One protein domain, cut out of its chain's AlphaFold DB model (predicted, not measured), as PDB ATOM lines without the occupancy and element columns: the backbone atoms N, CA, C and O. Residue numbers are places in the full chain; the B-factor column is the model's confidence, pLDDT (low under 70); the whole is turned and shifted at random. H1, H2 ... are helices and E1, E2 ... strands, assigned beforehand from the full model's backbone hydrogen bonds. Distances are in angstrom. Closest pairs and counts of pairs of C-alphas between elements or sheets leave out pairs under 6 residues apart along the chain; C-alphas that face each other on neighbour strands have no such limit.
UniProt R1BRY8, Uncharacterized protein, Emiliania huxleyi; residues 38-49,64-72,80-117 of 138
ATOM      1  N   LYS A  38     381.306 290.509 169.356       98.31
ATOM      2  CA  LYS A  38     380.022 291.202 169.199       98.31
ATOM      3  C   LYS A  38     380.223 292.623 168.692       98.31
ATOM      4  O   LYS A  38     379.532 293.011 167.757       98.31
ATOM      5  N   ASP A  39     381.160 293.368 169.265       98.50
ATOM      6  CA  ASP A  39     381.496 294.728 168.838       98.50
ATOM      7  C   ASP A  39     381.880 294.767 167.351       98.50
ATOM      8  O   ASP A  39     381.312 295.555 166.598       98.50
ATOM      9  N   ALA A  40     382.717 293.823 166.902       98.06
ATOM     10  CA  ALA A  40     383.152 293.734 165.508       98.06
ATOM     11  C   ALA A  40     381.987 293.594 164.511       98.06
ATOM     12  O   ALA A  40     382.019 294.201 163.445       98.06
ATOM     13  N   ILE A  41     380.953 292.813 164.851       96.06
ATOM     14  CA  ILE A  41     379.881 292.450 163.907       96.06
ATOM     15  C   ILE A  41     378.567 293.228 164.108       96.06
ATOM     16  O   ILE A  41     377.673 293.141 163.270       96.06
ATOM     17  N   SER A  42     378.399 293.964 165.215       95.56
ATOM     18  CA  SER A  42     377.085 294.518 165.610       95.56
ATOM     19  C   SER A  42     376.602 295.693 164.757       95.56
ATOM     20  O   SER A  42     375.400 295.950 164.703       95.56
ATOM     21  N   PHE A  43     377.515 296.419 164.109       93.19
ATOM     22  CA  PHE A  43     377.195 297.661 163.390       93.19
ATOM     23  C   PHE A  43     377.291 297.541 161.868       93.19
ATOM     24  O   PHE A  43     377.204 298.544 161.160       93.19
ATOM     25  N   ASN A  44     377.408 296.314 161.359       89.62
ATOM     26  CA  ASN A  44     377.486 296.030 159.935       89.62
ATOM     27  C   ASN A  44     376.270 295.218 159.480       89.62
ATOM     28  O   ASN A  44     375.640 294.491 160.246       89.62
ATOM     29  N   SER A  45     375.916 295.347 158.203       89.62
ATOM     30  CA  SER A  45     374.861 294.549 157.583       89.62
ATOM     31  C   SER A  45     375.267 294.199 156.161       89.62
ATOM     32  O   SER A  45     375.580 295.078 155.359       89.62
ATOM     33  N   VAL A  46     375.266 292.902 155.852       90.25
ATOM     34  CA  VAL A  46     375.777 292.363 154.583       90.25
ATOM     35  C   VAL A  46     374.689 291.522 153.905       90.25
ATOM     36  O   VAL A  46     374.857 290.324 153.687       90.25
ATOM     37  N   PRO A  47     373.531 292.112 153.548       91.69
ATOM     38  CA  PRO A  47     372.413 291.365 152.965       91.69
ATOM     39  C   PRO A  47     372.758 290.742 151.603       91.69
ATOM     40  O   PRO A  47     372.083 289.831 151.132       91.69
ATOM     41  N   SER A  48     373.811 291.231 150.942       94.50
ATOM     42  CA  SER A  48     374.331 290.680 149.690       94.50
ATOM     43  C   SER A  48     375.128 289.389 149.868       94.50
ATOM     44  O   SER A  48     375.403 288.746 148.857       94.50
ATOM     45  N   LEU A  49     375.471 288.980 151.097       93.19
ATOM     46  CA  LEU A  49     376.333 287.822 151.350       93.19
ATOM     47  C   LEU A  49     375.789 286.535 150.713       93.19
ATOM     48  O   LEU A  49     376.548 285.794 150.096       93.19
ATOM     49  N   LEU A  64     388.808 284.256 162.454       96.75
ATOM     50  CA  LEU A  64     388.873 285.068 163.662       96.75
ATOM     51  C   LEU A  64     390.299 285.077 164.211       96.75
ATOM     52  O   LEU A  64     390.844 284.028 164.557       96.75
ATOM     53  N   GLN A  65     390.864 286.275 164.328       96.88
ATOM     54  CA  GLN A  65     392.057 286.527 165.126       96.88
ATOM     55  C   GLN A  65     391.637 287.251 166.406       96.88
ATOM     56  O   GLN A  65     391.017 288.313 166.336       96.88
ATOM     57  N   LEU A  66     391.970 286.679 167.562       97.94
ATOM     58  CA  LEU A  66     391.753 287.290 168.872       97.94
ATOM     59  C   LEU A  66     393.095 287.667 169.480       97.94
ATOM     60  O   LEU A  66     393.914 286.799 169.781       97.94
ATOM     61  N   ALA A  67     393.313 288.964 169.675       97.94
ATOM     62  CA  ALA A  67     394.466 289.475 170.394       97.94
ATOM     63  C   ALA A  67     394.090 289.741 171.856       97.94
ATOM     64  O   ALA A  67     393.199 290.547 172.137       97.94
ATOM     65  N   VAL A  68     394.780 289.065 172.772       97.44
ATOM     66  CA  VAL A  68     394.511 289.090 174.217       97.44
ATOM     67  C   VAL A  68     395.818 289.174 175.007       97.44
ATOM     68  O   VAL A  68     396.857 288.731 174.498       97.44
ATOM     69  N   PRO A  69     395.808 289.721 176.236       94.94
ATOM     70  CA  PRO A  69     396.988 289.676 177.086       94.94
ATOM     71  C   PRO A  69     397.301 288.223 177.440       94.94
ATOM     72  O   PRO A  69     396.410 287.443 177.768       94.94
ATOM     73  N   PHE A  70     398.576 287.855 177.330       94.06
ATOM     74  CA  PHE A  70     399.067 286.554 177.778       94.06
ATOM     75  C   PHE A  70     399.629 286.717 179.180       94.06
ATOM     76  O   PHE A  70     400.305 287.711 179.464       94.06
ATOM     77  N   ASP A  71     399.389 285.726 180.027       84.25
ATOM     78  CA  ASP A  71     400.026 285.666 181.330       84.25
ATOM     79  C   ASP A  71     401.468 285.161 181.176       84.25
ATOM     80  O   ASP A  71     401.821 284.457 180.222       84.25
ATOM     81  N   SER A  72     402.328 285.545 182.115       80.56
ATOM     82  CA  SER A  72     403.685 284.999 182.196       80.56
ATOM     83  C   SER A  72     403.651 283.693 182.985       80.56
ATOM     84  O   SER A  72     403.181 283.676 184.122       80.56
ATOM     85  N   PRO A  80     399.440 281.485 176.286       86.88
ATOM     86  CA  PRO A  80     398.092 281.826 175.856       86.88
ATOM     87  C   PRO A  80     397.082 281.526 176.972       86.88
ATOM     88  O   PRO A  80     397.126 280.434 177.547       86.88
ATOM     89  N   PRO A  81     396.163 282.452 177.271       88.69
ATOM     90  CA  PRO A  81     395.172 282.246 178.315       88.69
ATOM     91  C   PRO A  81     394.119 281.217 177.886       88.69
ATOM     92  O   PRO A  81     393.879 280.993 176.695       88.69
ATOM     93  N   ALA A  82     393.455 280.607 178.868       91.44
ATOM     94  CA  ALA A  82     392.280 279.783 178.613       91.44
ATOM     95  C   ALA A  82     391.093 280.675 178.215       91.44
ATOM     96  O   ALA A  82     390.789 281.655 178.893       91.44
ATOM     97  N   ILE A  83     390.428 280.333 177.112       95.69
ATOM     98  CA  ILE A  83     389.249 281.033 176.586       95.69
ATOM     99  C   ILE A  83     388.216 279.969 176.219       95.69
ATOM    100  O   ILE A  83     388.559 278.981 175.561       95.69
ATOM    101  N   ASP A  84     386.957 280.170 176.609       97.38
ATOM    102  CA  ASP A  84     385.867 279.299 176.170       97.38
ATOM    103  C   ASP A  84     385.537 279.580 174.696       97.38
ATOM    104  O   ASP A  84     384.882 280.562 174.331       97.38
ATOM    105  N   MET A  85     386.023 278.701 173.821       96.12
ATOM    106  CA  MET A  85     385.820 278.836 172.381       96.12
ATOM    107  C   MET A  85     384.375 278.572 171.954       96.12
ATOM    108  O   MET A  85     383.978 279.053 170.893       96.12
ATOM    109  N   ALA A  86     383.579 277.842 172.744       96.75
ATOM    110  CA  ALA A  86     382.175 277.616 172.425       96.75
ATOM    111  C   ALA A  86     381.369 278.912 172.597       96.75
ATOM    112  O   ALA A  86     380.554 279.243 171.734       96.75
ATOM    113  N   GLU A  87     381.652 279.690 173.647       97.88
ATOM    114  CA  GLU A  87     381.042 281.012 173.843       97.88
ATOM    115  C   GLU A  87     381.450 282.013 172.756       97.88
ATOM    116  O   GLU A  87     380.607 282.738 172.218       97.88
ATOM    117  N   VAL A  88     382.733 282.029 172.383       98.00
ATOM    118  CA  VAL A  88     383.223 282.857 171.270       98.00
ATOM    119  C   VAL A  88     382.524 282.469 169.965       98.00
ATOM    120  O   VAL A  88     382.022 283.336 169.249       98.00
ATOM    121  N   GLN A  89     382.434 281.171 169.661       96.12
ATOM    122  CA  GLN A  89     381.791 280.678 168.445       96.12
ATOM    123  C   GLN A  89     380.298 281.027 168.389       96.12
ATOM    124  O   GLN A  89     379.788 281.346 167.315       96.12
ATOM    125  N   ALA A  90     379.608 281.035 169.532       96.62
ATOM    126  CA  ALA A  90     378.193 281.388 169.620       96.62
ATOM    127  C   ALA A  90     377.883 282.847 169.224       96.62
ATOM    128  O   ALA A  90     376.716 283.194 169.039       96.62
ATOM    129  N   CYS A  91     378.896 283.708 169.062       96.75
ATOM    130  CA  CYS A  91     378.711 285.076 168.575       96.75
ATOM    131  C   CYS A  91     378.330 285.144 167.087       96.75
ATOM    132  O   CYS A  91     377.750 286.139 166.658       96.75
ATOM    133  N   PHE A  92     378.648 284.116 166.294       94.50
ATOM    134  CA  PHE A  92     378.501 284.145 164.839       94.50
ATOM    135  C   PHE A  92     377.271 283.346 164.392       94.50
ATOM    136  O   PHE A  92     377.203 282.132 164.562       94.50
ATOM    137  N   ALA A  93     376.291 284.033 163.799       87.94
ATOM    138  CA  ALA A  93     375.004 283.443 163.413       87.94
ATOM    139  C   ALA A  93     375.006 282.727 162.045       87.94
ATOM    140  O   ALA A  93     374.008 282.111 161.673       87.94
ATOM    141  N   TYR A  94     376.087 282.841 161.272       88.81
ATOM    142  CA  TYR A  94     376.198 282.286 159.924       88.81
ATOM    143  C   TYR A  94     377.643 281.907 159.600       88.81
ATOM    144  O   TYR A  94     378.573 282.271 160.317       88.81
ATOM    145  N   GLY A  95     377.819 281.213 158.475       91.25
ATOM    146  CA  GLY A  95     379.123 280.781 157.994       91.25
ATOM    147  C   GLY A  95     379.774 279.722 158.884       91.25
ATOM    148  O   GLY A  95     379.207 279.222 159.855       91.25
ATOM    149  N   LYS A  96     381.002 279.364 158.524       94.38
ATOM    150  CA  LYS A  96     381.836 278.405 159.236       94.38
ATOM    151  C   LYS A  96     383.020 279.130 159.858       94.38
ATOM    152  O   LYS A  96     383.920 279.578 159.146       94.38
ATOM    153  N   LEU A  97     383.042 279.181 161.187       95.12
ATOM    154  CA  LEU A  97     384.210 279.635 161.932       95.12
ATOM    155  C   LEU A  97     385.365 278.646 161.739       95.12
ATOM    156  O   LEU A  97     385.239 277.448 162.000       95.12
ATOM    157  N   LEU A  98     386.479 279.149 161.219       94.25
ATOM    158  CA  LEU A  98     387.741 278.421 161.149       94.25
ATOM    159  C   LEU A  98     388.398 278.364 162.539       94.25
ATOM    160  O   LEU A  98     387.991 279.113 163.427       94.25
ATOM    161  N   PRO A  99     389.414 277.504 162.754       93.19
ATOM    162  CA  PRO A  99     390.157 277.497 164.010       93.19
ATOM    163  C   PRO A  99     390.600 278.909 164.403       93.19
ATOM    164  O   PRO A  99     391.227 279.609 163.606       93.19
ATOM    165  N   VAL A 100     390.230 279.321 165.614       94.31
ATOM    166  CA  VAL A 100     390.486 280.670 166.117       94.31
ATOM    167  C   VAL A 100     391.981 280.854 166.359       94.31
ATOM    168  O   VAL A 100     392.629 280.026 166.999       94.31
ATOM    169  N   GLU A 101     392.529 281.954 165.853       94.06
ATOM    170  CA  GLU A 101     393.930 282.312 166.039       94.06
ATOM    171  C   GLU A 101     394.072 283.205 167.273       94.06
ATOM    172  O   GLU A 101     393.642 284.360 167.262       94.06
ATOM    173  N   ILE A 102     394.689 282.677 168.331       95.38
ATOM    174  CA  ILE A 102     394.979 283.440 169.548       95.38
ATOM    175  C   ILE A 102     396.354 284.087 169.429       95.38
ATOM    176  O   ILE A 102     397.366 283.414 169.233       95.38
ATOM    177  N   LEU A 103     396.376 285.409 169.545       95.06
ATOM    178  CA  LEU A 103     397.562 286.242 169.437       95.06
ATOM    179  C   LEU A 103     397.821 286.941 170.769       95.06
ATOM    180  O   LEU A 103     396.890 287.409 171.426       95.06
ATOM    181  N   GLN A 104     399.095 287.081 171.130       95.25
ATOM    182  CA  GLN A 104     399.472 287.971 172.220       95.25
ATOM    183  C   GLN A 104     399.237 289.421 171.780       95.25
ATOM    184  O   GLN A 104     399.735 289.855 170.739       95.25
ATOM    185  N   GLY A 105     398.471 290.165 172.567       95.06
ATOM    186  CA  GLY A 105     398.114 291.556 172.311       95.06
ATOM    187  C   GLY A 105     397.142 292.054 173.374       95.06
ATOM    188  O   GLY A 105     397.333 291.763 174.551       95.06
ATOM    189  N   GLY A 106     396.104 292.793 172.970       95.44
ATOM    190  CA  GLY A 106     395.131 293.348 173.915       95.44
ATOM    191  C   GLY A 106     395.804 294.205 174.992       95.44
ATOM    192  O   GLY A 106     396.838 294.827 174.740       95.44
ATOM    193  N   ALA A 107     395.216 294.246 176.187       95.50
ATOM    194  CA  ALA A 107     395.837 294.896 177.339       95.50
ATOM    195  C   ALA A 107     395.246 294.410 178.665       95.50
ATOM    196  O   ALA A 107     394.095 293.980 178.722       95.50
ATOM    197  N   ARG A 108     396.027 294.556 179.736       93.81
ATOM    198  CA  ARG A 108     395.550 294.511 181.119       93.81
ATOM    199  C   ARG A 108     395.894 295.847 181.778       93.81
ATOM    200  O   ARG A 108     397.031 296.300 181.663       93.81
ATOM    201  N   PHE A 109     394.919 296.489 182.411       92.44
ATOM    202  CA  PHE A 109     395.100 297.775 183.091       92.44
ATOM    203  C   PHE A 109     394.663 297.663 184.542       92.44
ATOM    204  O   PHE A 109     393.557 297.211 184.804       92.44
ATOM    205  N   GLU A 110     395.485 298.125 185.477       90.62
ATOM    206  CA  GLU A 110     395.060 298.237 186.872       90.62
ATOM    207  C   GLU A 110     393.983 299.313 187.011       90.62
ATOM    208  O   GLU A 110     394.196 300.470 186.647       90.62
ATOM    209  N   SER A 111     392.828 298.946 187.563       85.75
ATOM    210  CA  SER A 111     391.775 299.907 187.902       85.75
ATOM    211  C   SER A 111     391.987 300.537 189.282       85.75
ATOM    212  O   SER A 111     391.377 301.562 189.586       85.75
ATOM    213  N   MET A 112     392.859 299.939 190.111       83.62
ATOM    214  CA  MET A 112     393.139 300.338 191.501       83.62
ATOM    215  C   MET A 112     391.895 300.359 192.407       83.62
ATOM    216  O   MET A 112     391.926 300.926 193.501       83.62
ATOM    217  N   CYS A 113     390.792 299.762 191.957       83.00
ATOM    218  CA  CYS A 113     389.512 299.763 192.636       83.00
ATOM    219  C   CYS A 113     388.893 298.372 192.514       83.00
ATOM    220  O   CYS A 113     388.760 297.840 191.419       83.00
ATOM    221  N   SER A 114     388.509 297.790 193.645       84.56
ATOM    222  CA  SER A 114     387.701 296.575 193.698       84.56
ATOM    223  C   SER A 114     386.406 296.930 194.413       84.56
ATOM    224  O   SER A 114     386.419 297.574 195.467       84.56
ATOM    225  N   VAL A 115     385.280 296.555 193.816       86.06
ATOM    226  CA  VAL A 115     383.930 296.772 194.327       86.06
ATOM    227  C   VAL A 115     383.292 295.402 194.601       86.06
ATOM    228  O   VAL A 115     382.567 294.871 193.756       86.06
ATOM    229  N   PRO A 116     383.493 294.811 195.799       87.31
ATOM    230  CA  PRO A 116     383.001 293.464 196.113       87.31
ATOM    231  C   PRO A 116     381.486 293.294 195.948       87.31
ATOM    232  O   PRO A 116     381.009 292.215 195.608       87.31
ATOM    233  N   SER A 117     380.706 294.364 196.141       90.75
ATOM    234  CA  SER A 117     379.252 294.347 195.927       90.75
ATOM    235  C   SER A 117     378.842 294.153 194.463       90.75
ATOM    236  O   SER A 117     377.687 293.820 194.207       90.75
TER     237      SER A 117
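What this domain is: This is residues 38 to 49, 64 to 72 and 80 to 117 of the 138 residues of an uncharacterized protein of Emiliania huxleyi (UniProt R1BRY8). This elongated piece has little regular structure: a short ribbon of two parallel strands, E1 and E2, runs on into E3, with one-turn helices H1 and H2 set apart from each other. Residues 42 to 49 and 109 to 117 stick out. The 59 printed residues hold H1, E1, H2, E2 and E3 in that order, a mixed class with only 23 residues in named elements. The whole is only just loose, close to extended, with radius of gyration of the C-alphas 15.4 A and spans of 47 by 27 by 18 A.

How they stand to each other: H1, residues 38 to 42, is apart from H2, residues 85 to 89; in both, every O i to N i+4 pair is within hydrogen-bond range. E1, residues 64 to 68, and E2, residues 101 to 104, are parallel neighbours at 23 degrees, with N 66 and O 101 within hydrogen-bond range at 2.9 A. E2 runs on into E3, residues 107 to 110, at 46 degrees; E3 pairs with no named strand.

Where its parts are: H1 begins at C-alpha 38 (380.022, 291.202, 169.199). E1 measures 12.6 A from first to last C-alpha. E3 ends at C-alpha 110 (395.060, 298.237, 186.872).

The domain as a whole: The farthest C-alphas, of Ser 48 and Pro 116, are 47.3 A apart. Residues 50 to 63 and 73 to 79 are cut out, with C-alpha gaps of 17.8 A and 9.0 A. The link H2 to E2 is long. No printed residue is under 70 in pLDDT.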